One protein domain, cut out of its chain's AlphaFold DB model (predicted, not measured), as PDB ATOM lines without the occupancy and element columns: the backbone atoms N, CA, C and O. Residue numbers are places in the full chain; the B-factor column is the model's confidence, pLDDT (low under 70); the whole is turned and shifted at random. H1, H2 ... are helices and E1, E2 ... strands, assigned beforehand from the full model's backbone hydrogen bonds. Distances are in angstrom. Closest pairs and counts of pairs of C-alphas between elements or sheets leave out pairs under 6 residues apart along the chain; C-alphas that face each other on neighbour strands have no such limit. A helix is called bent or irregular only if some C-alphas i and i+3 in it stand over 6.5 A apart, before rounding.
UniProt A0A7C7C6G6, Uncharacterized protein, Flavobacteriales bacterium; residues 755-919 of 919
ATOM      1  N   VAL A 755       8.513 -47.295 -47.569       93.44
ATOM      2  CA  VAL A 755       9.072 -48.191 -48.599       93.44
ATOM      3  C   VAL A 755       8.208 -49.441 -48.788       93.44
ATOM      4  O   VAL A 755       7.320 -49.720 -47.984       93.44
ATOM      5  N   ASP A 756       8.452 -50.223 -49.841       94.00
ATOM      6  CA  ASP A 756       7.763 -51.503 -50.031       94.00
ATOM      7  C   ASP A 756       8.232 -52.593 -49.041       94.00
ATOM      8  O   ASP A 756       9.219 -52.451 -48.312       94.00
ATOM      9  N   GLN A 757       7.496 -53.710 -48.999       93.81
ATOM     10  CA  GLN A 757       7.792 -54.827 -48.096       93.81
ATOM     11  C   GLN A 757       9.160 -55.464 -48.378       93.81
ATOM     12  O   GLN A 757       9.831 -55.903 -47.442       93.81
ATOM     13  N   GLN A 758       9.573 -55.533 -49.644       94.44
ATOM     14  CA  GLN A 758      10.811 -56.184 -50.050       94.44
ATOM     15  C   GLN A 758      12.021 -55.378 -49.560       94.44
ATOM     16  O   GLN A 758      12.918 -55.936 -48.927       94.44
ATOM     17  N   LEU A 759      12.007 -54.059 -49.758       93.38
ATOM     18  CA  LEU A 759      13.058 -53.154 -49.311       93.38
ATOM     19  C   LEU A 759      13.086 -53.016 -47.782       93.38
ATOM     20  O   LEU A 759      14.165 -53.016 -47.190       93.38
ATOM     21  N   ALA A 760      11.928 -52.971 -47.116       93.62
ATOM     22  CA  ALA A 760      11.864 -52.965 -45.652       93.62
ATOM     23  C   ALA A 760      12.466 -54.241 -45.038       93.62
ATOM     24  O   ALA A 760      13.225 -54.162 -44.067       93.62
ATOM     25  N   THR A 761      12.165 -55.402 -45.630       94.56
ATOM     26  CA  THR A 761      12.730 -56.698 -45.220       94.56
ATOM     27  C   THR A 761      14.238 -56.708 -45.426       94.56
ATOM     28  O   THR A 761      14.982 -57.008 -44.494       94.56
ATOM     29  N   TYR A 762      14.710 -56.239 -46.584       93.25
ATOM     30  CA  TYR A 762      16.137 -56.102 -46.861       93.25
ATOM     31  C   TYR A 762      16.855 -55.203 -45.834       93.25
ATOM     32  O   TYR A 762      17.892 -55.586 -45.287       93.25
ATOM     33  N   ILE A 763      16.306 -54.023 -45.509       92.25
ATOM     34  CA  ILE A 763      16.902 -53.115 -44.512       92.25
ATOM     35  C   ILE A 763      16.980 -53.795 -43.138       92.25
ATOM     36  O   ILE A 763      18.019 -53.710 -42.469       92.25
ATOM     37  N   ALA A 764      15.906 -54.469 -42.717       91.75
ATOM     38  CA  ALA A 764      15.857 -55.198 -41.454       91.75
ATOM     39  C   ALA A 764      16.928 -56.302 -41.397       91.75
ATOM     40  O   ALA A 764      17.744 -56.314 -40.476       91.75
ATOM     41  N   GLU A 765      17.009 -57.162 -42.416       91.44
ATOM     42  CA  GLU A 765      17.979 -58.264 -42.495       91.44
ATOM     43  C   GLU A 765      19.434 -57.792 -42.418       91.44
ATOM     44  O   GLU A 765      20.271 -58.385 -41.721       91.44
ATOM     45  N   ARG A 766      19.767 -56.718 -43.144       89.31
ATOM     46  CA  ARG A 766      21.143 -56.208 -43.220       89.31
ATOM     47  C   ARG A 766      21.567 -55.470 -41.964       89.31
ATOM     48  O   ARG A 766      22.744 -55.538 -41.583       89.31
ATOM     49  N   ASN A 767      20.627 -54.824 -41.283       87.44
ATOM     50  CA  ASN A 767      20.891 -54.264 -39.968       87.44
ATOM     51  C   ASN A 767      21.005 -55.349 -38.892       87.44
ATOM     52  O   ASN A 767      21.902 -55.249 -38.060       87.44
ATOM     53  N   GLU A 768      20.226 -56.427 -38.973       82.81
ATOM     54  CA  GLU A 768      20.327 -57.551 -38.033       82.81
ATOM     55  C   GLU A 768      21.657 -58.305 -38.183       82.81
ATOM     56  O   GLU A 768      22.312 -58.643 -37.202       82.81
ATOM     57  N   THR A 769      22.115 -58.530 -39.419       70.69
ATOM     58  CA  THR A 769      23.270 -59.406 -39.665       70.69
ATOM     59  C   THR A 769      24.604 -58.766 -39.249       70.69
ATOM     60  O   THR A 769      25.494 -59.494 -38.815       70.69
ATOM     61  N   LYS A 770      24.783 -57.431 -39.358       67.75
ATOM     62  CA  LYS A 770      26.031 -56.713 -38.959       67.75
ATOM     63  C   LYS A 770      25.860 -55.229 -38.579       67.75
ATOM     64  O   LYS A 770      26.868 -54.523 -38.430       67.75
ATOM     65  N   ALA A 771      24.630 -54.732 -38.449       78.50
ATOM     66  CA  ALA A 771      24.314 -53.298 -38.482       78.50
ATOM     67  C   ALA A 771      24.900 -52.613 -39.731       78.50
ATOM     68  O   ALA A 771      25.446 -51.512 -39.639       78.50
ATOM     69  N   LEU A 772      24.862 -53.307 -40.880       82.94
ATOM     70  CA  LEU A 772      25.556 -52.912 -42.108       82.94
ATOM     71  C   LEU A 772      25.192 -51.482 -42.522       82.94
ATOM     72  O   LEU A 772      26.076 -50.638 -42.669       82.94
ATOM     73  N   LEU A 773      23.893 -51.211 -42.667       85.50
ATOM     74  CA  LEU A 773      23.401 -49.931 -43.171       85.50
ATOM     75  C   LEU A 773      23.568 -48.844 -42.106       85.50
ATOM     76  O   LEU A 773      24.139 -47.798 -42.393       85.50
ATOM     77  N   THR A 774      23.192 -49.113 -40.849       81.06
ATOM     78  CA  THR A 774      23.325 -48.135 -39.752       81.06
ATOM     79  C   THR A 774      24.774 -47.689 -39.525       81.06
ATOM     80  O   THR A 774      25.035 -46.497 -39.365       81.06
ATOM     81  N   LYS A 775      25.744 -48.614 -39.548       78.44
ATOM     82  CA  LYS A 775      27.177 -48.266 -39.464       78.44
ATOM     83  C   LYS A 775      27.668 -47.564 -40.731       78.44
ATOM     84  O   LYS A 775      28.550 -46.708 -40.643       78.44
ATOM     85  N   GLY A 776      27.091 -47.918 -41.880       86.44
ATOM     86  CA  GLY A 776      27.350 -47.318 -43.184       86.44
ATOM     87  C   GLY A 776      27.014 -45.835 -43.255       86.44
ATOM     88  O   GLY A 776      27.836 -45.052 -43.729       86.44
ATOM     89  N   LEU A 777      25.860 -45.440 -42.706       88.81
ATOM     90  CA  LEU A 777      25.330 -44.074 -42.782       88.81
ATOM     91  C   LEU A 777      26.336 -43.017 -42.326       88.81
ATOM     92  O   LEU A 777      26.546 -42.036 -43.025       88.81
ATOM     93  N   ARG A 778      27.038 -43.231 -41.206       87.69
ATOM     94  CA  ARG A 778      28.039 -42.265 -40.722       87.69
ATOM     95  C   ARG A 778      29.162 -42.036 -41.735       87.69
ATOM     96  O   ARG A 778      29.565 -40.896 -41.958       87.69
ATOM     97  N   ASN A 779      29.704 -43.108 -42.308       89.38
ATOM     98  CA  ASN A 779      30.778 -42.992 -43.292       89.38
ATOM     99  C   ASN A 779      30.248 -42.444 -44.615       89.38
ATOM    100  O   ASN A 779      30.953 -41.679 -45.262       89.38
ATOM    101  N   LEU A 780      29.009 -42.777 -44.979       91.19
ATOM    102  CA  LEU A 780      28.336 -42.186 -46.124       91.19
ATOM    103  C   LEU A 780      28.220 -40.665 -45.956       91.19
ATOM    104  O   LEU A 780      28.674 -39.939 -46.829       91.19
ATOM    105  N   THR A 781      27.763 -40.182 -44.797       91.31
ATOM    106  CA  THR A 781      27.707 -38.748 -44.466       91.31
ATOM    107  C   THR A 781      29.076 -38.072 -44.570       91.31
ATOM    108  O   THR A 781      29.172 -36.944 -45.036       91.31
ATOM    109  N   ILE A 782      30.163 -38.735 -44.159       91.88
ATOM    110  CA  ILE A 782      31.529 -38.198 -44.324       91.88
ATOM    111  C   ILE A 782      31.941 -38.184 -45.807       91.88
ATOM    112  O   ILE A 782      32.608 -37.254 -46.258       91.88
ATOM    113  N   ALA A 783      31.566 -39.211 -46.569       92.00
ATOM    114  CA  ALA A 783      31.919 -39.353 -47.976       92.00
ATOM    115  C   ALA A 783      31.183 -38.353 -48.883       92.00
ATOM    116  O   ALA A 783      31.775 -37.910 -49.869       92.00
ATOM    117  N   THR A 784      29.950 -37.971 -48.543       91.50
ATOM    118  CA  THR A 784      29.126 -37.017 -49.307       91.50
ATOM    119  C   THR A 784      29.358 -35.553 -48.922       91.50
ATOM    120  O   THR A 784      28.944 -34.662 -49.654       91.50
ATOM    121  N   MET A 785      30.073 -35.267 -47.824       92.94
ATOM    122  CA  MET A 785      30.452 -33.891 -47.472       92.94
ATOM    123  C   MET A 785      31.288 -33.228 -48.567       92.94
ATOM    124  O   MET A 785      32.272 -33.801 -49.065       92.94
ATOM    125  N   THR A 786      30.971 -31.962 -48.845       92.88
ATOM    126  CA  THR A 786      31.805 -31.126 -49.705       92.88
ATOM    127  C   THR A 786      33.171 -30.895 -49.056       92.88
ATOM    128  O   THR A 786      33.318 -30.867 -47.830       92.88
ATOM    129  N   THR A 787      34.205 -30.668 -49.870       90.94
ATOM    130  CA  THR A 787      35.556 -30.370 -49.362       90.94
ATOM    131  C   THR A 787      35.558 -29.165 -48.416       90.94
ATOM    132  O   THR A 787      36.299 -29.159 -47.433       90.94
ATOM    133  N   LYS A 788      34.710 -28.159 -48.679       93.69
ATOM    134  CA  LYS A 788      34.584 -26.952 -47.851       93.69
ATOM    135  C   LYS A 788      34.025 -27.276 -46.463       93.69
ATOM    136  O   LYS A 788      34.612 -26.856 -45.470       93.69
ATOM    137  N   GLU A 789      32.944 -28.049 -46.386       95.56
ATOM    138  CA  GLU A 789      32.338 -28.465 -45.113       95.56
ATOM    139  C   GLU A 789      33.273 -29.365 -44.306       95.56
ATOM    140  O   GLU A 789      33.462 -29.144 -43.110       95.56
ATOM    141  N   ALA A 790      33.895 -30.349 -44.962       94.88
ATOM    142  CA  ALA A 790      34.834 -31.258 -44.315       94.88
ATOM    143  C   ALA A 790      36.035 -30.499 -43.726       94.88
ATOM    144  O   ALA A 790      36.367 -30.681 -42.559       94.88
ATOM    145  N   THR A 791      36.620 -29.574 -44.497       95.38
ATOM    146  CA  THR A 791      37.746 -28.741 -44.039       95.38
ATOM    147  C   THR A 791      37.337 -27.803 -42.901       95.38
ATOM    148  O   THR A 791      38.120 -27.593 -41.977       95.38
ATOM    149  N   ALA A 792      36.116 -27.257 -42.923       96.06
ATOM    150  CA  ALA A 792      35.605 -26.431 -41.829       96.06
ATOM    151  C   ALA A 792      35.463 -27.233 -40.523       96.06
ATOM    152  O   ALA A 792      35.865 -26.748 -39.465       96.06
ATOM    153  N   LYS A 793      34.961 -28.476 -40.595       96.81
ATOM    154  CA  LYS A 793      34.878 -29.377 -39.433       96.81
ATOM    155  C   LYS A 793      36.251 -29.796 -38.915       96.81
ATOM    156  O   LYS A 793      36.453 -29.796 -37.704       96.81
ATOM    157  N   ASP A 794      37.189 -30.115 -39.805       96.69
ATOM    158  CA  ASP A 794      38.568 -30.429 -39.418       96.69
ATOM    159  C   ASP A 794      39.207 -29.235 -38.690       96.69
ATOM    160  O   ASP A 794      39.765 -29.395 -37.606       96.69
ATOM    161  N   LYS A 795      39.039 -28.015 -39.219       96.94
ATOM    162  CA  LYS A 795      39.573 -26.788 -38.612       96.94
ATOM    163  C   LYS A 795      38.987 -26.511 -37.220       96.94
ATOM    164  O   LYS A 795      39.745 -26.202 -36.304       96.94
ATOM    165  N   ASP A 796      37.674 -26.671 -37.036       96.44
ATOM    166  CA  ASP A 796      37.021 -26.574 -35.717       96.44
ATOM    167  C   ASP A 796      37.610 -27.578 -34.709       96.44
ATOM    168  O   ASP A 796      37.922 -27.223 -33.571       96.44
ATOM    169  N   GLN A 797      37.828 -28.829 -35.129       95.38
ATOM    170  CA  GLN A 797      38.414 -29.844 -34.254       95.38
ATOM    171  C   GLN A 797      39.867 -29.535 -33.889       95.38
ATOM    172  O   GLN A 797      40.239 -29.715 -32.731       95.38
ATOM    173  N   LEU A 798      40.664 -29.038 -34.836       95.81
ATOM    174  CA  LEU A 798      42.046 -28.631 -34.585       95.81
ATOM    175  C   LEU A 798      42.129 -27.480 -33.574       95.81
ATOM    176  O   LEU A 798      42.953 -27.540 -32.667       95.81
ATOM    177  N   PHE A 799      41.245 -26.480 -33.652       95.56
ATOM    178  CA  PHE A 799      41.203 -25.412 -32.646       95.56
ATOM    179  C   PHE A 799      40.830 -25.927 -31.254       95.56
ATOM    180  O   PHE A 799      41.411 -25.493 -30.262       95.56
ATOM    181  N   LYS A 800      39.925 -26.907 -31.159       94.50
ATOM    182  CA  LYS A 800      39.612 -27.565 -29.878       94.50
ATOM    183  C   LYS A 800      40.803 -28.338 -29.310       94.50
ATOM    184  O   LYS A 800      40.955 -28.375 -28.090       94.50
ATOM    185  N   VAL A 801      41.642 -28.923 -30.171       94.56
ATOM    186  CA  VAL A 801      42.903 -29.572 -29.769       94.56
ATOM    187  C   VAL A 801      43.914 -28.540 -29.268       94.56
ATOM    188  O   VAL A 801      44.446 -28.712 -28.176       94.56
ATOM    189  N   ILE A 802      44.116 -27.440 -29.999       93.81
ATOM    190  CA  ILE A 802      45.008 -26.337 -29.594       93.81
ATOM    191  C   ILE A 802      44.589 -25.758 -28.237       93.81
ATOM    192  O   ILE A 802      45.430 -25.550 -27.369       93.81
ATOM    193  N   ASN A 803      43.286 -25.570 -28.024       91.88
ATOM    194  CA  ASN A 803      42.740 -25.059 -26.766       91.88
ATOM    195  C   ASN A 803      42.679 -26.123 -25.651       91.88
ATOM    196  O   ASN A 803      42.129 -25.862 -24.586       91.88
ATOM    197  N   GLY A 804      43.142 -27.351 -25.900       89.31
ATOM    198  CA  GLY A 804      43.161 -28.431 -24.914       89.31
ATOM    199  C   GLY A 804      41.793 -29.027 -24.553       89.31
ATOM    200  O   GLY A 804      41.738 -29.956 -23.755       89.31
ATOM    201  N   THR A 805      40.687 -28.587 -25.158       88.81
ATOM    202  CA  THR A 805      39.332 -29.122 -24.878       88.81
ATOM    203  C   THR A 805      39.065 -30.470 -25.547       88.81
ATOM    204  O   THR A 805      38.193 -31.226 -25.123       88.81
ATOM    205  N   LYS A 806      39.839 -30.807 -26.581       91.56
ATOM    206  CA  LYS A 806      39.783 -32.085 -27.295       91.56
ATOM    207  C   LYS A 806      41.182 -32.688 -27.385       91.56
ATOM    208  O   LYS A 806      42.154 -31.946 -27.428       91.56
ATOM    209  N   SER A 807      41.301 -34.013 -27.370       93.19
ATOM    210  CA  SER A 807      42.583 -34.678 -27.645       93.19
ATOM    211  C   SER A 807      42.676 -35.075 -29.119       93.19
ATOM    212  O   SER A 807      41.661 -35.356 -29.765       93.19
ATOM    213  N   SER A 808      43.894 -35.119 -29.651       92.56
ATOM    214  CA  SER A 808      44.202 -35.502 -31.033       92.56
ATOM    215  C   SER A 808      43.685 -36.897 -31.399       92.56
ATOM    216  O   SER A 808      43.131 -37.075 -32.481       92.56
ATOM    217  N   VAL A 809      43.741 -37.862 -30.473       90.62
ATOM    218  CA  VAL A 809      43.210 -39.232 -30.661       90.62
ATOM    219  C   VAL A 809      41.686 -39.272 -30.845       90.62
ATOM    220  O   VAL A 809      41.135 -40.272 -31.292       90.62
ATOM    221  N   GLN A 810      40.980 -38.186 -30.505       89.50
ATOM    222  CA  GLN A 810      39.527 -38.067 -30.654       89.50
ATOM    223  C   GLN A 810      39.121 -37.309 -31.930       89.50
ATOM    224  O   GLN A 810      37.925 -37.070 -32.165       89.50
ATOM    225  N   VAL A 811      40.086 -36.852 -32.734       90.00
ATOM    226  CA  VAL A 811      39.819 -36.137 -33.985       90.00
ATOM    227  C   VAL A 811      39.259 -37.101 -35.029       90.00
ATOM    228  O   VAL A 811      39.694 -38.236 -35.183       90.00
ATOM    229  N   THR A 812      38.238 -36.642 -35.745       90.25
ATOM    230  CA  THR A 812      37.754 -37.291 -36.960       90.25
ATOM    231  C   THR A 812      38.296 -36.497 -38.134       90.25
ATOM    232  O   THR A 812      37.984 -35.323 -38.259       90.25
ATOM    233  N   HIS A 813      39.082 -37.140 -38.991       91.75
ATOM    234  CA  HIS A 813      39.720 -36.500 -40.140       91.75
ATOM    235  C   HIS A 813      38.757 -36.464 -41.335       91.75
ATOM    236  O   HIS A 813      38.852 -37.308 -42.231       91.75
ATOM    237  N   TYR A 814      37.775 -35.561 -41.324       94.19
ATOM    238  CA  TYR A 814      36.651 -35.546 -42.266       94.19
ATOM    239  C   TYR A 814      37.107 -35.466 -43.722       94.19
ATOM    240  O   TYR A 814      36.616 -36.233 -44.551       94.19
ATOM    241  N   ASN A 815      38.057 -34.584 -44.044       92.06
ATOM    242  CA  ASN A 815      38.478 -34.373 -45.427       92.06
ATOM    243  C   ASN A 815      39.199 -35.605 -46.002       92.06
ATOM    244  O   ASN A 815      38.788 -36.141 -47.035       92.06
ATOM    245  N   GLU A 816      40.225 -36.111 -45.313       89.81
ATOM    246  CA  GLU A 816      40.990 -37.278 -45.778       89.81
ATOM    247  C   GLU A 816      40.181 -38.578 -45.730       89.81
ATOM    248  O   GLU A 816      40.211 -39.361 -46.686       89.81
ATOM    249  N   SER A 817      39.366 -38.774 -44.688       89.75
ATOM    250  CA  SER A 817      38.445 -39.915 -44.618       89.75
ATOM    251  C   SER A 817      37.443 -39.881 -45.773       89.75
ATOM    252  O   SER A 817      37.251 -40.889 -46.452       89.75
ATOM    253  N   GLY A 818      36.846 -38.717 -46.051       91.06
ATOM    254  CA  GLY A 818      35.903 -38.534 -47.153       91.06
ATOM    255  C   GLY A 818      36.541 -38.783 -48.520       91.06
ATOM    256  O   GLY A 818      35.974 -39.503 -49.343       91.06
ATOM    257  N   LYS A 819      37.759 -38.273 -48.764       88.94
ATOM    258  CA  LYS A 819      38.521 -38.546 -49.999       88.94
ATOM    259  C   LYS A 819      38.744 -40.043 -50.204       88.94
ATOM    260  O   LYS A 819      38.541 -40.539 -51.315       88.94
ATOM    261  N   LEU A 820      39.153 -40.763 -49.159       86.69
ATOM    262  CA  LEU A 820      39.409 -42.199 -49.239       86.69
ATOM    263  C   LEU A 820      38.123 -42.992 -49.507       86.69
ATOM    264  O   LEU A 820      38.108 -43.852 -50.388       86.69
ATOM    265  N   LEU A 821      37.032 -42.663 -48.813       88.94
ATOM    266  CA  LEU A 821      35.725 -43.292 -49.008       88.94
ATOM    267  C   LEU A 821      35.166 -43.047 -50.419       88.94
ATOM    268  O   LEU A 821      34.724 -43.994 -51.068       88.94
ATOM    269  N   ARG A 822      35.276 -41.823 -50.956       90.06
ATOM    270  CA  ARG A 822      34.892 -41.515 -52.346       90.06
ATOM    271  C   ARG A 822      35.723 -42.291 -53.367       90.06
ATOM    272  O   ARG A 822      35.187 -42.784 -54.357       90.06
ATOM    273  N   ARG A 823      37.033 -42.435 -53.134       87.19
ATOM    274  CA  ARG A 823      37.912 -43.252 -53.994       87.19
ATOM    275  C   ARG A 823      37.508 -44.727 -53.979       87.19
ATOM    276  O   ARG A 823      37.507 -45.343 -55.041       87.19
ATOM    277  N   LEU A 824      37.151 -45.268 -52.812       87.44
ATOM    278  CA  LEU A 824      36.644 -46.637 -52.664       87.44
ATOM    279  C   LEU A 824      35.331 -46.836 -53.434       87.44
ATOM    280  O   LEU A 824      35.237 -47.756 -54.242       87.44
ATOM    281  N   ALA A 825      34.361 -45.938 -53.250       89.94
ATOM    282  CA  ALA A 825      33.082 -45.970 -53.958       89.94
ATOM    283  C   ALA A 825      33.271 -45.897 -55.484       89.94
ATOM    284  O   ALA A 825      32.785 -46.758 -56.217       89.94
ATOM    285  N   LYS A 826      34.091 -44.954 -55.967       89.31
ATOM    286  CA  LYS A 826      34.426 -44.827 -57.394       89.31
ATOM    287  C   LYS A 826      35.119 -46.076 -57.947       89.31
ATOM    288  O   LYS A 826      34.860 -46.479 -59.081       89.31
ATOM    289  N   ALA A 827      36.001 -46.707 -57.167       86.50
ATOM    290  CA  ALA A 827      36.652 -47.952 -57.569       86.50
ATOM    291  C   ALA A 827      35.637 -49.089 -57.778       86.50
ATOM    292  O   ALA A 827      35.828 -49.875 -58.705       86.50
ATOM    293  N   ALA A 828      34.552 -49.105 -56.999       88.81
ATOM    294  CA  ALA A 828      33.419 -50.023 -57.124       88.81
ATOM    295  C   ALA A 828      32.327 -49.559 -58.114       88.81
ATOM    296  O   ALA A 828      31.301 -50.216 -58.231       88.81
ATOM    297  N   GLY A 829      32.531 -48.446 -58.834       90.56
ATOM    298  CA  GLY A 829      31.562 -47.944 -59.815       90.56
ATOM    299  C   GLY A 829      30.327 -47.277 -59.205       90.56
ATOM    300  O   GLY A 829      29.273 -47.271 -59.833       90.56
ATOM    301  N   ILE A 830      30.450 -46.739 -57.989       93.69
ATOM    302  CA  ILE A 830      29.354 -46.105 -57.247       93.69
ATOM    303  C   ILE A 830      29.421 -44.586 -57.368       93.69
ATOM    304  O   ILE A 830      30.462 -43.979 -57.094       93.69
ATOM    305  N   ASP A 831      28.291 -43.992 -57.737       91.88
ATOM    306  CA  ASP A 831      27.994 -42.572 -57.591       91.88
ATOM    307  C   ASP A 831      27.332 -42.357 -56.226       91.88
ATOM    308  O   ASP A 831      26.246 -42.872 -55.959       91.88
ATOM    309  N   LEU A 832      28.022 -41.638 -55.340       90.00
ATOM    310  CA  LEU A 832      27.564 -41.398 -53.972       90.00
ATOM    311  C   LEU A 832      26.543 -40.263 -53.869       90.00
ATOM    312  O   LEU A 832      25.799 -40.247 -52.893       90.00
ATOM    313  N   ASP A 833      26.493 -39.350 -54.842       86.75
ATOM    314  CA  ASP A 833      25.577 -38.205 -54.806       86.75
ATOM    315  C   ASP A 833      24.156 -38.668 -55.132       86.75
ATOM    316  O   ASP A 833      23.191 -38.297 -54.469       86.75
ATOM    317  N   ASN A 834      24.047 -39.562 -56.117       88.31
ATOM    318  CA  ASN A 834      22.780 -40.157 -56.527       88.31
ATOM    319  C   ASN A 834      22.543 -41.547 -55.935       88.31
ATOM    320  O   ASN A 834      21.505 -42.141 -56.223       88.31
ATOM    321  N   LEU A 835      23.496 -42.093 -55.168       90.50
ATOM    322  CA  LEU A 835      23.488 -43.469 -54.659       90.50
ATOM    323  C   LEU A 835      23.123 -44.482 -55.768       90.50
ATOM    324  O   LEU A 835      22.169 -45.251 -55.656       90.50
ATOM    325  N   THR A 836      23.846 -44.446 -56.888       91.25
ATOM    326  CA  THR A 836      23.658 -45.349 -58.038       91.25
ATOM    327  C   THR A 836      24.943 -46.109 -58.362       91.25
ATOM    328  O   THR A 836      26.038 -45.722 -57.956       91.25
ATOM    329  N   THR A 837      24.820 -47.222 -59.088       90.12
ATOM    330  CA  THR A 837      25.961 -47.975 -59.622       90.12
ATOM    331  C   THR A 837      25.906 -48.010 -61.143       90.12
ATOM    332  O   THR A 837      24.830 -48.067 -61.733       90.12
ATOM    333  N   ASN A 838      27.071 -48.012 -61.788       89.38
ATOM    334  CA  ASN A 838      27.189 -48.287 -63.221       89.38
ATOM    335  C   ASN A 838      27.328 -49.792 -63.537       89.38
ATOM    336  O   ASN A 838      27.685 -50.143 -64.660       89.38
ATOM    337  N   GLY A 839      27.105 -50.669 -62.550       85.31
ATOM    338  CA  GLY A 839      27.183 -52.123 -62.708       85.31
ATOM    339  C   GLY A 839      28.609 -52.665 -62.807       85.31
ATOM    340  O   GLY A 839      28.812 -53.780 -63.280       85.31
ATOM    341  N   LYS A 840      29.618 -51.884 -62.401       89.75
ATOM    342  CA  LYS A 840      31.016 -52.311 -62.473       89.75
ATOM    343  C   LYS A 840      31.256 -53.574 -61.652       89.75
ATOM    344  O   LYS A 840      31.026 -53.596 -60.445       89.75
ATOM    345  N   THR A 841      31.841 -54.573 -62.302       89.31
ATOM    346  CA  THR A 841      32.222 -55.833 -61.672       89.31
ATOM    347  C   THR A 841      33.726 -55.927 -61.421       89.31
ATOM    348  O   THR A 841      34.541 -55.228 -62.035       89.31
ATOM    349  N   TRP A 842      34.114 -56.789 -60.484       90.06
ATOM    350  CA  TRP A 842      35.506 -57.172 -60.241       90.06
ATOM    351  C   TRP A 842      35.590 -58.650 -59.864       90.06
ATOM    352  O   TRP A 842      34.629 -59.226 -59.370       90.06
ATOM    353  N   THR A 843      36.728 -59.290 -60.107       86.31
ATOM    354  CA  THR A 843      36.900 -60.741 -59.931       86.31
ATOM    355  C   THR A 843      37.974 -61.092 -58.904       86.31
ATOM    356  O   THR A 843      38.782 -60.239 -58.528       86.31
ATOM    357  N   THR A 844      38.039 -62.357 -58.482       76.00
ATOM    358  CA  THR A 844      39.185 -62.890 -57.716       76.00
ATOM    359  C   THR A 844      40.527 -62.669 -58.427       76.00
ATOM    360  O   THR A 844      41.513 -62.371 -57.760       76.00
ATOM    361  N   ASP A 845      40.537 -62.675 -59.764       69.25
ATOM    362  CA  ASP A 845      41.736 -62.483 -60.602       69.25
ATOM    363  C   ASP A 845      42.079 -61.012 -60.868       69.25
ATOM    364  O   ASP A 845      43.213 -60.663 -61.206       69.25
ATOM    365  N   SER A 846      41.127 -60.101 -60.642       65.06
ATOM    366  CA  SER A 846      41.356 -58.650 -60.683       65.06
ATOM    367  C   SER A 846      42.184 -58.126 -59.490       65.06
ATOM    368  O   SER A 846      42.259 -56.919 -59.229       65.06
ATOM    369  N   GLU A 847      42.883 -59.036 -58.801       65.06
ATOM    370  CA  GLU A 847      43.820 -58.798 -57.711       65.06
ATOM    371  C   GLU A 847      44.822 -57.691 -58.048       65.06
ATOM    372  O   GLU A 847      45.068 -56.830 -57.212       65.06
ATOM    373  N   ARG A 848      45.367 -57.637 -59.270       67.31
ATOM    374  CA  ARG A 848      46.431 -56.677 -59.612       67.31
ATOM    375  C   ARG A 848      45.973 -55.214 -59.500       67.31
ATOM    376  O   ARG A 848      46.731 -54.378 -59.010       67.31
ATOM    377  N   GLY A 849      44.735 -54.906 -59.895       73.94
ATOM    378  CA  GLY A 849      44.165 -53.553 -59.835       73.94
ATOM    379  C   GLY A 849      43.801 -53.125 -58.412       73.94
ATOM    380  O   GLY A 849      44.167 -52.030 -57.982       73.94
ATOM    381  N   ILE A 850      43.153 -54.013 -57.653       79.62
ATOM    382  CA  ILE A 850      42.783 -53.770 -56.248       79.62
ATOM    383  C   ILE A 850      44.034 -53.712 -55.367       79.62
ATOM    384  O   ILE A 850      44.177 -52.808 -54.551       79.62
ATOM    385  N   ARG A 851      44.994 -54.613 -55.576       76.50
ATOM    386  CA  ARG A 851      46.283 -54.625 -54.875       76.50
ATOM    387  C   ARG A 851      47.113 -53.393 -55.218       76.50
ATOM    388  O   ARG A 851      47.690 -52.798 -54.316       76.50
ATOM    389  N   SER A 852      47.121 -52.956 -56.480       74.25
ATOM    390  CA  SER A 852      47.728 -51.678 -56.874       74.25
ATOM    391  C   SER A 852      47.049 -50.501 -56.174       74.25
ATOM    392  O   SER A 852      47.741 -49.671 -55.595       74.25
ATOM    393  N   PHE A 853      45.714 -50.456 -56.107       75.69
ATOM    394  CA  PHE A 853      44.988 -49.445 -55.330       75.69
ATOM    395  C   PHE A 853      45.380 -49.467 -53.842       75.69
ATOM    396  O   PHE A 853      45.729 -48.422 -53.296       75.69
ATOM    397  N   MET A 854      45.403 -50.645 -53.210       75.06
ATOM    398  CA  MET A 854      45.792 -50.831 -51.806       75.06
ATOM    399  C   MET A 854      47.231 -50.399 -51.512       75.06
ATOM    400  O   MET A 854      47.496 -49.895 -50.428       75.06
ATOM    401  N   LEU A 855      48.161 -50.631 -52.446       67.75
ATOM    402  CA  LEU A 855      49.580 -50.291 -52.298       67.75
ATOM    403  C   LEU A 855      49.887 -48.835 -52.679       67.75
ATOM    404  O   LEU A 855      50.831 -48.257 -52.146       67.75
ATOM    405  N   LYS A 856      49.114 -48.256 -53.608       65.62
ATOM    406  CA  LYS A 856      49.280 -46.884 -54.112       65.62
ATOM    407  C   LYS A 856      48.704 -45.840 -53.161       65.62
ATOM    408  O   LYS A 856      49.214 -44.724 -53.121       65.62
ATOM    409  N   GLN A 857      47.668 -46.175 -52.391       62.66
ATOM    410  CA  GLN A 857      47.376 -45.418 -51.176       62.66
ATOM    411  C   GLN A 857      48.506 -45.760 -50.194       62.66
ATOM    412  O   GLN A 857      48.622 -46.923 -49.805       62.66
ATOM    413  N   SER A 858      49.395 -44.812 -49.861       54.75
ATOM    414  CA  SER A 858      50.489 -45.088 -48.916       54.75
ATOM    415  C   SER A 858      49.908 -45.708 -47.638       54.75
ATOM    416  O   SER A 858      48.750 -45.454 -47.290       54.75
ATOM    417  N   LYS A 859      50.686 -46.545 -46.935       52.78
ATOM    418  CA  LYS A 859      50.266 -47.190 -45.669       52.78
ATOM    419  C   LYS A 859      49.605 -46.206 -44.678       52.78
ATOM    420  O   LYS A 859      48.844 -46.649 -43.825       52.78
ATOM    421  N   GLU A 860      49.881 -44.910 -44.819       55.09
ATOM    422  CA  GLU A 860      49.380 -43.787 -44.027       55.09
ATOM    423  C   GLU A 860      47.913 -43.406 -44.291       55.09
ATOM    424  O   GLU A 860      47.318 -42.778 -43.433       55.09
ATOM    425  N   TYR A 861      47.274 -43.775 -45.410       62.72
ATOM    426  CA  TYR A 861      45.895 -43.316 -45.676       62.72
ATOM    427  C   TYR A 861      44.811 -44.160 -44.993       62.72
ATOM    428  O   TYR A 861      43.741 -43.656 -44.661       62.72
ATOM    429  N   PHE A 862      45.049 -45.450 -44.744       69.62
ATOM    430  CA  PHE A 862      44.046 -46.287 -44.071       69.62
ATOM    431  C   PHE A 862      44.001 -46.088 -42.552       69.62
ATOM    432  O   PHE A 862      43.034 -46.526 -41.918       69.62
ATOM    433  N   SER A 863      44.984 -45.391 -41.971       71.06
ATOM    434  CA  SER A 863      44.937 -44.980 -40.564       71.06
ATOM    435  C   SER A 863      43.767 -44.026 -40.301       71.06
ATOM    436  O   SER A 863      43.118 -44.175 -39.271       71.06
ATOM    437  N   PHE A 864      43.392 -43.171 -41.268       80.25
ATOM    438  CA  PHE A 864      42.223 -42.280 -41.180       80.25
ATOM    439  C   PHE A 864      40.893 -43.024 -41.000       80.25
ATOM    440  O   PHE A 864      39.959 -42.500 -40.399       80.25
ATOM    441  N   LEU A 865      40.799 -44.259 -41.504       75.25
ATOM    442  CA  LEU A 865      39.630 -45.123 -41.323       75.25
ATOM    443  C   LEU A 865      39.852 -46.196 -40.244       75.25
ATOM    444  O   LEU A 865      38.973 -47.038 -40.034       75.25
ATOM    445  N   HIS A 866      41.013 -46.206 -39.582       71.75
ATOM    446  CA  HIS A 866      41.464 -47.271 -38.681       71.75
ATOM    447  C   HIS A 866      41.316 -48.672 -39.310       71.75
ATOM    448  O   HIS A 866      40.815 -49.609 -38.685       71.75
ATOM    449  N   ILE A 867      41.691 -48.810 -40.588       72.00
ATOM    450  CA  ILE A 867      41.659 -50.088 -41.314       72.00
ATOM    451  C   ILE A 867      43.089 -50.628 -41.410       72.00
ATOM    452  O   ILE A 867      43.894 -50.102 -42.179       72.00
ATOM    453  N   PRO A 868      43.439 -51.699 -40.681       64.62
ATOM    454  CA  PRO A 868      44.771 -52.267 -40.785       64.62
ATOM    455  C   PRO A 868      44.948 -53.022 -42.112       64.62
ATOM    456  O   PRO A 868      44.186 -53.928 -42.458       64.62
ATOM    457  N   LEU A 869      46.015 -52.696 -42.846       69.38
ATOM    458  CA  LEU A 869      46.491 -53.493 -43.981       69.38
ATOM    459  C   LEU A 869      47.360 -54.660 -43.480       69.38
ATOM    460  O   LEU A 869      48.593 -54.623 -43.568       69.38
ATOM    461  N   THR A 870      46.713 -55.695 -42.938       68.12
ATOM    462  CA  THR A 870      47.383 -56.897 -42.414       68.12
ATOM    463  C   THR A 870      47.990 -57.757 -43.528       68.12
ATOM    464  O   THR A 870      47.693 -57.595 -44.714       68.12
ATOM    465  N   THR A 871      48.842 -58.715 -43.154       66.25
ATOM    466  CA  THR A 871      49.365 -59.728 -44.085       66.25
ATOM    467  C   THR A 871      48.231 -60.528 -44.730       66.25
ATOM    468  O   THR A 871      48.274 -60.778 -45.931       66.25
ATOM    469  N   ALA A 872      47.179 -60.853 -43.971       68.25
ATOM    470  CA  ALA A 872      45.986 -61.521 -44.490       68.25
ATOM    471  C   ALA A 872      45.235 -60.653 -45.514       68.25
ATOM    472  O   ALA A 872      44.900 -61.141 -46.592       68.25
ATOM    473  N   SER A 873      45.055 -59.354 -45.237       73.06
ATOM    474  CA  SER A 873      44.447 -58.409 -46.188       73.06
ATOM    475  C   SER A 873      45.236 -58.326 -47.497       73.06
ATOM    476  O   SER A 873      44.647 -58.239 -48.567       73.06
ATOM    477  N   LYS A 874      46.573 -58.388 -47.429       73.69
ATOM    478  CA  LYS A 874      47.447 -58.380 -48.615       73.69
ATOM    479  C   LYS A 874      47.433 -59.695 -49.392       73.69
ATOM    480  O   LYS A 874      47.639 -59.655 -50.598       73.69
ATOM    481  N   LYS A 875      47.232 -60.829 -48.710       79.19
ATOM    482  CA  LYS A 875      47.056 -62.146 -49.343       79.19
ATOM    483  C   LYS A 875      45.688 -62.275 -50.019       79.19
ATOM    484  O   LYS A 875      45.594 -62.953 -51.026       79.19
ATOM    485  N   ASN A 876      44.658 -61.606 -49.489       83.06
ATOM    486  CA  ASN A 876      43.284 -61.649 -50.002       83.06
ATOM    487  C   ASN A 876      42.725 -60.235 -50.285       83.06
ATOM    488  O   ASN A 876      41.792 -59.789 -49.604       83.06
ATOM    489  N   PRO A 877      43.261 -59.512 -51.286       83.94
ATOM    490  CA  PRO A 877      42.925 -58.107 -51.535       83.94
ATOM    491  C   PRO A 877      41.466 -57.891 -51.952       83.94
ATOM    492  O   PRO A 877      40.849 -56.908 -51.548       83.94
ATOM    493  N   VAL A 878      40.878 -58.831 -52.698       87.50
ATOM    494  CA  VAL A 878      39.461 -58.784 -53.103       87.50
ATOM    495  C   VAL A 878      38.541 -58.928 -51.889       87.50
ATOM    496  O   VAL A 878      37.606 -58.150 -51.725       87.50
ATOM    497  N   ALA A 879      38.840 -59.864 -50.983       86.12
ATOM    498  CA  ALA A 879      38.073 -60.029 -49.748       86.12
ATOM    499  C   ALA A 879      38.178 -58.786 -48.853       86.12
ATOM    500  O   ALA A 879      37.180 -58.329 -48.299       86.12
ATOM    501  N   TRP A 880      39.376 -58.202 -48.743       85.62
ATOM    502  CA  TRP A 880      39.576 -56.939 -48.036       85.62
ATOM    503  C   TRP A 880      38.764 -55.795 -48.663       85.62
ATOM    504  O   TRP A 880      38.111 -55.047 -47.932       85.62
ATOM    505  N   PHE A 881      38.756 -55.674 -49.993       87.69
ATOM    506  CA  PHE A 881      38.009 -54.637 -50.708       87.69
ATOM    507  C   PHE A 881      36.500 -54.777 -50.483       87.69
ATOM    508  O   PHE A 881      35.855 -53.816 -50.061       87.69
ATOM    509  N   ASN A 882      35.963 -55.992 -50.629       89.44
ATOM    510  CA  ASN A 882      34.551 -56.289 -50.380       89.44
ATOM    511  C   ASN A 882      34.148 -55.956 -48.935       89.44
ATOM    512  O   ASN A 882      33.152 -55.276 -48.694       89.44
ATOM    513  N   ASN A 883      34.966 -56.368 -47.963       86.31
ATOM    514  CA  ASN A 883      34.737 -56.050 -46.554       86.31
ATOM    515  C   ASN A 883      34.822 -54.542 -46.278       86.31
ATOM    516  O   ASN A 883      34.121 -54.035 -45.406       86.31
ATOM    517  N   THR A 884      35.656 -53.807 -47.010       85.25
ATOM    518  CA  THR A 884      35.809 -52.359 -46.831       85.25
ATOM    519  C   THR A 884      34.611 -51.590 -47.384       85.25
ATOM    520  O   THR A 884      34.164 -50.646 -46.734       85.25
ATOM    521  N   LEU A 885      34.030 -52.015 -48.513       88.62
ATOM    522  CA  LEU A 885      32.808 -51.413 -49.072       88.62
ATOM    523  C   LEU A 885      31.616 -51.495 -48.109       88.62
ATOM    524  O   LEU A 885      30.844 -50.543 -48.010       88.62
ATOM    525  N   SER A 886      31.543 -52.557 -47.302       87.94
ATOM    526  CA  SER A 886      30.516 -52.698 -46.262       87.94
ATOM    527  C   SER A 886      30.498 -51.541 -45.250       87.94
ATOM    528  O   SER A 886      29.461 -51.234 -44.668       87.94
ATOM    529  N   ARG A 887      31.616 -50.820 -45.074       83.94
ATOM    530  CA  ARG A 887      31.681 -49.640 -44.199       83.94
ATOM    531  C   ARG A 887      30.911 -48.437 -44.728       83.94
ATOM    532  O   ARG A 887      30.677 -47.527 -43.941       83.94
ATOM    533  N   LEU A 888      30.550 -48.417 -46.008       88.19
ATOM    534  CA  LEU A 888      29.624 -47.447 -46.598       88.19
ATOM    535  C   LEU A 888      28.170 -47.950 -46.571       88.19
ATOM    536  O   LEU A 888      27.295 -47.291 -47.112       88.19
ATOM    537  N   GLY A 889      27.910 -49.110 -45.957       89.44
ATOM    538  CA  GLY A 889      26.607 -49.776 -45.991       89.44
ATOM    539  C   GLY A 889      26.337 -50.525 -47.297       89.44
ATOM    540  O   GLY A 889      25.238 -51.025 -47.493       89.44
ATOM    541  N   LEU A 890      27.335 -50.625 -48.181       90.62
ATOM    542  CA  LEU A 890      27.200 -51.275 -49.480       90.62
ATOM    543  C   LEU A 890      27.377 -52.787 -49.340       90.62
ATOM    544  O   LEU A 890      28.399 -53.262 -48.836       90.62
ATOM    545  N   GLU A 891      26.396 -53.548 -49.816       91.06
ATOM    546  CA  GLU A 891      26.520 -54.998 -49.915       91.06
ATOM    547  C   GLU A 891      27.209 -55.373 -51.228       91.06
ATOM    548  O   GLU A 891      26.827 -54.904 -52.299       91.06
ATOM    549  N   VAL A 892      28.194 -56.266 -51.145       90.69
ATOM    550  CA  VAL A 892      28.815 -56.886 -52.316       90.69
ATOM    551  C   VAL A 892      28.218 -58.272 -52.520       90.69
ATOM    552  O   VAL A 892      28.287 -59.111 -51.621       90.69
ATOM    553  N   ILE A 893      27.679 -58.517 -53.710       91.19
ATOM    554  CA  ILE A 893      27.077 -59.788 -54.118       91.19
ATOM    555  C   ILE A 893      27.945 -60.479 -55.172       91.19
ATOM    556  O   ILE A 893      28.762 -59.842 -55.841       91.19
ATOM    557  N   VAL A 894      27.796 -61.798 -55.293       90.12
ATOM    558  CA  VAL A 894      28.453 -62.585 -56.344       90.12
ATOM    559  C   VAL A 894      27.546 -62.582 -57.569       90.12
ATOM    560  O   VAL A 894      26.446 -63.118 -57.511       90.12
ATOM    561  N   ASP A 895      28.021 -61.975 -58.650       82.69
ATOM    562  CA  ASP A 895      27.292 -61.800 -59.911       82.69
ATOM    563  C   ASP A 895      27.356 -63.065 -60.786       82.69
ATOM    564  O   ASP A 895      26.377 -63.493 -61.385       82.69
ATOM    565  N   SER A 896      28.516 -63.728 -60.810       81.94
ATOM    566  CA  SER A 896      28.707 -65.015 -61.486       81.94
ATOM    567  C   SER A 896      29.843 -65.821 -60.854       81.94
ATOM    568  O   SER A 896      30.744 -65.274 -60.207       81.94
ATOM    569  N   ARG A 897      29.794 -67.148 -61.018       81.31
ATOM    570  CA  ARG A 897      30.799 -68.083 -60.499       81.31
ATOM    571  C   ARG A 897      31.176 -69.108 -61.565       81.31
ATOM    572  O   ARG A 897      30.325 -69.880 -61.993       81.31
ATOM    573  N   THR A 898      32.451 -69.143 -61.941       77.62
ATOM    574  CA  THR A 898      33.065 -70.270 -62.663       77.62
ATOM    575  C   THR A 898      33.824 -71.165 -61.674       77.62
ATOM    576  O   THR A 898      33.854 -70.872 -60.474       77.62
ATOM    577  N   ALA A 899      34.405 -72.278 -62.142       70.06
ATOM    578  CA  ALA A 899      35.162 -73.201 -61.286       70.06
ATOM    579  C   ALA A 899      36.303 -72.495 -60.522       70.06
ATOM    580  O   ALA A 899      36.486 -72.761 -59.334       70.06
ATOM    581  N   ASP A 900      36.963 -71.524 -61.166       73.69
ATOM    582  CA  ASP A 900      38.175 -70.879 -60.644       73.69
ATOM    583  C   ASP A 900      38.000 -69.389 -60.288       73.69
ATOM    584  O   ASP A 900      38.798 -68.841 -59.528       73.69
ATOM    585  N   VAL A 901      36.945 -68.716 -60.776       81.06
ATOM    586  CA  VAL A 901      36.783 -67.255 -60.636       81.06
ATOM    587  C   VAL A 901      35.402 -66.881 -60.100       81.06
ATOM    588  O   VAL A 901      34.366 -67.337 -60.589       81.06
ATOM    589  N   LYS A 902      35.374 -65.997 -59.093       88.06
ATOM    590  CA  LYS A 902      34.142 -65.334 -58.629       88.06
ATOM    591  C   LYS A 902      34.117 -63.893 -59.115       88.06
ATOM    592  O   LYS A 902      35.089 -63.169 -58.890       88.06
ATOM    593  N   THR A 903      33.003 -63.485 -59.707       88.81
ATOM    594  CA  THR A 903      32.722 -62.104 -60.116       88.81
ATOM    595  C   THR A 903      31.831 -61.443 -59.073       88.81
ATOM    596  O   THR A 903      30.848 -62.030 -58.629       88.81
ATOM    597  N   PHE A 904      32.172 -60.225 -58.674       92.00
ATOM    598  CA  PHE A 904      31.501 -59.447 -57.642       92.00
ATOM    599  C   PHE A 904      30.941 -58.151 -58.219       92.00
ATOM    600  O   PHE A 904      31.559 -57.556 -59.102       92.00
ATOM    601  N   THR A 905      29.818 -57.695 -57.670       92.38
ATOM    602  CA  THR A 905      29.212 -56.383 -57.940       92.38
ATOM    603  C   THR A 905      28.575 -55.819 -56.667       92.38
ATOM    604  O   THR A 905      28.407 -56.539 -55.677       92.38
ATOM    605  N   VAL A 906      28.231 -54.532 -56.659       92.88
ATOM    606  CA  VAL A 906      27.476 -53.918 -55.553       92.88
ATOM    607  C   VAL A 906      25.982 -54.170 -55.740       92.88
ATOM    608  O   VAL A 906      25.447 -54.012 -56.833       92.88
ATOM    609  N   SER A 907      25.301 -54.538 -54.658       91.25
ATOM    610  CA  SER A 907      23.855 -54.753 -54.640       91.25
ATOM    611  C   SER A 907      23.092 -53.450 -54.881       91.25
ATOM    612  O   SER A 907      23.226 -52.494 -54.110       91.25
ATOM    613  N   GLN A 908      22.226 -53.446 -55.894       90.62
ATOM    614  CA  GLN A 908      21.298 -52.344 -56.159       90.62
ATOM    615  C   GLN A 908      20.356 -52.098 -54.966       90.62
ATOM    616  O   GLN A 908      20.157 -50.953 -54.566       90.62
ATOM    617  N   GLN A 909      19.877 -53.168 -54.320       90.94
ATOM    618  CA  GLN A 909      19.026 -53.073 -53.126       90.94
ATOM    619  C   GLN A 909      19.742 -52.378 -51.961       90.94
ATOM    620  O   GLN A 909      19.117 -51.633 -51.211       90.94
ATOM    621  N   SER A 910      21.064 -52.555 -51.821       91.81
ATOM    622  CA  SER A 910      21.832 -51.850 -50.782       91.81
ATOM    623  C   SER A 910      21.866 -50.337 -50.995       91.81
ATOM    624  O   SER A 910      21.817 -49.575 -50.031       91.81
ATOM    625  N   LEU A 911      21.891 -49.890 -52.251       92.06
ATOM    626  CA  LEU A 911      21.866 -48.474 -52.603       92.06
ATOM    627  C   LEU A 911      20.477 -47.866 -52.393       92.06
ATOM    628  O   LEU A 911      20.366 -46.776 -51.837       92.06
ATOM    629  N   GLU A 912      19.420 -48.578 -52.781       92.31
ATOM    630  CA  GLU A 912      18.027 -48.186 -52.524       92.31
ATOM    631  C   GLU A 912      17.732 -48.097 -51.023       92.31
ATOM    632  O   GLU A 912      17.121 -47.136 -50.559       92.31
ATOM    633  N   ALA A 913      18.255 -49.045 -50.244       92.56
ATOM    634  CA  ALA A 913      18.159 -49.035 -48.792       92.56
ATOM    635  C   ALA A 913      18.852 -47.812 -48.178       92.56
ATOM    636  O   ALA A 913      18.291 -47.161 -47.298       92.56
ATOM    637  N   LEU A 914      20.059 -47.474 -48.646       91.81
ATOM    638  CA  LEU A 914      20.761 -46.274 -48.193       91.81
ATOM    639  C   LEU A 914      19.999 -45.001 -48.566       91.81
ATOM    640  O   LEU A 914      19.853 -44.146 -47.700       91.81
ATOM    641  N   LYS A 915      19.450 -44.908 -49.787       91.38
ATOM    642  CA  LYS A 915      18.602 -43.778 -50.213       91.38
ATOM    643  C   LYS A 915      17.438 -43.563 -49.261       91.38
ATOM    644  O   LYS A 915      17.266 -42.454 -48.771       91.38
ATOM    645  N   ALA A 916      16.688 -44.625 -48.969       90.44
ATOM    646  CA  ALA A 916      15.529 -44.568 -48.083       90.44
ATOM    647  C   ALA A 916      15.886 -44.177 -46.640       90.44
ATOM    648  O   ALA A 916      15.065 -43.602 -45.941       90.44
ATOM    649  N   LEU A 917      17.101 -44.493 -46.181       89.00
ATOM    650  CA  LEU A 917      17.580 -44.132 -44.843       89.00
ATOM    651  C   LEU A 917      18.163 -42.713 -44.759       89.00
ATOM    652  O   LEU A 917      18.393 -42.225 -43.651       89.00
ATOM    653  N   THR A 918      18.465 -42.089 -45.899       86.19
ATOM    654  CA  THR A 918      19.009 -40.722 -45.986       86.19
ATOM    655  C   THR A 918      18.000 -39.676 -46.456       86.19
ATOM    656  O   THR A 918      18.287 -38.488 -46.308       86.19
ATOM    657  N   ALA A 919      16.886 -40.112 -47.047       76.06
ATOM    658  CA  ALA A 919      15.726 -39.286 -47.372       76.06
ATOM    659  C   ALA A 919      14.960 -38.926 -46.094       76.06
ATOM    660  O   ALA A 919      14.483 -37.772 -46.022       76.06
TER     661      ALA A 919
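AT A GLANCE: This is residues 755 to 919 of the 919 residues of an uncharacterized protein of Flavobacteriales bacterium (UniProt A0A7C7C6G6). Helices H2, H4 and H8 meet at large angles in the middle, with H9 packed on H2, H1 crossing H9 and meeting H2 only at the corner by their link, and H5 packed on residues 877 to 881 of H8. Two hairpins, the helical one of H3 and H4 and the strand one of E1 and E2, have their tips at opposite ends of the longest axis. The printed part has 165 residues, with nine named helices and two named strands in the order H1 to H8, E1, E2, H9; the sheet E1 - E2 is antiparallel and the class is mostly helix. The whole is compact, with a radius of gyration of the C-alphas of 17.1 A and spans of 59 by 41 by 26 A.

HOW THE PARTS SIT: H1, residues 757 to 770, and H2, residues 772 to 784, touch only at the corner, about perpendicular at 87 degrees; their closest C-alphas, Arg 766 and Leu 772, are 5.6 A apart. H9, residues 908 to 918, touches H1, closest at C-alphas 763 and 913, 6.0 A, and H2, closest at C-alphas 773 and 914, 6.8 A. H3, residues 787 to 802, and H4, residues 814 to 827, form a helical hairpin, opposite ways at 37 degrees, only just steep; C-alphas 790 and 815 are closest, 4.9 A. H2 and H4 are the hubs and touch each other, closest at C-alphas 783 and 818, 4.1 A. H6, residues 862 to 865, only just touches H4, with 3 pairs of C-alphas within 8 A. H8, residues 877 to 888, touches H2 with residues 886 to 888 alone, closest at C-alphas 776 and 888, 4.1 A. H5, residues 844 to 856, touches H8, closest at C-alphas 851 and 877, 5.9 A. H7, residues 871 to 875, is close to but not clearly touching H5 and H8. E1, residues 892 to 897, and E2, residues 902 to 906, form a hairpin, antiparallel at 147 degrees, with N 893 and O 905 within hydrogen-bond range at 2.9 A. Every O i to N i+4 pair is within hydrogen-bond range in H3, H4, H7 and H9, against 9 of 10 in H1, 7 of 9 in H2 and H5, and 6 of 8 in H8; H6 is too short for one.

IN THESE COORDINATES: H1 begins at C-alpha 757 (7.792, -54.827, -48.096) and is 20.5 A long. H3 is 22.3 A, H4 19.7 A and H5 19.3 A; H5 is irregular, with C-alphas 845 and 848 7.5 A apart. H9 ends at C-alpha 918 (19.009, -40.722, -45.986).

THE WHOLE: The C-alphas farthest apart, Asn 803 and Ala 899, are 59.7 A apart. The printed part has no cut; the links H3 to H4 and H4 to H5 are long. Mean pLDDT of the printed part is 85.4; 18 residues are under 70, among them 855 to 862.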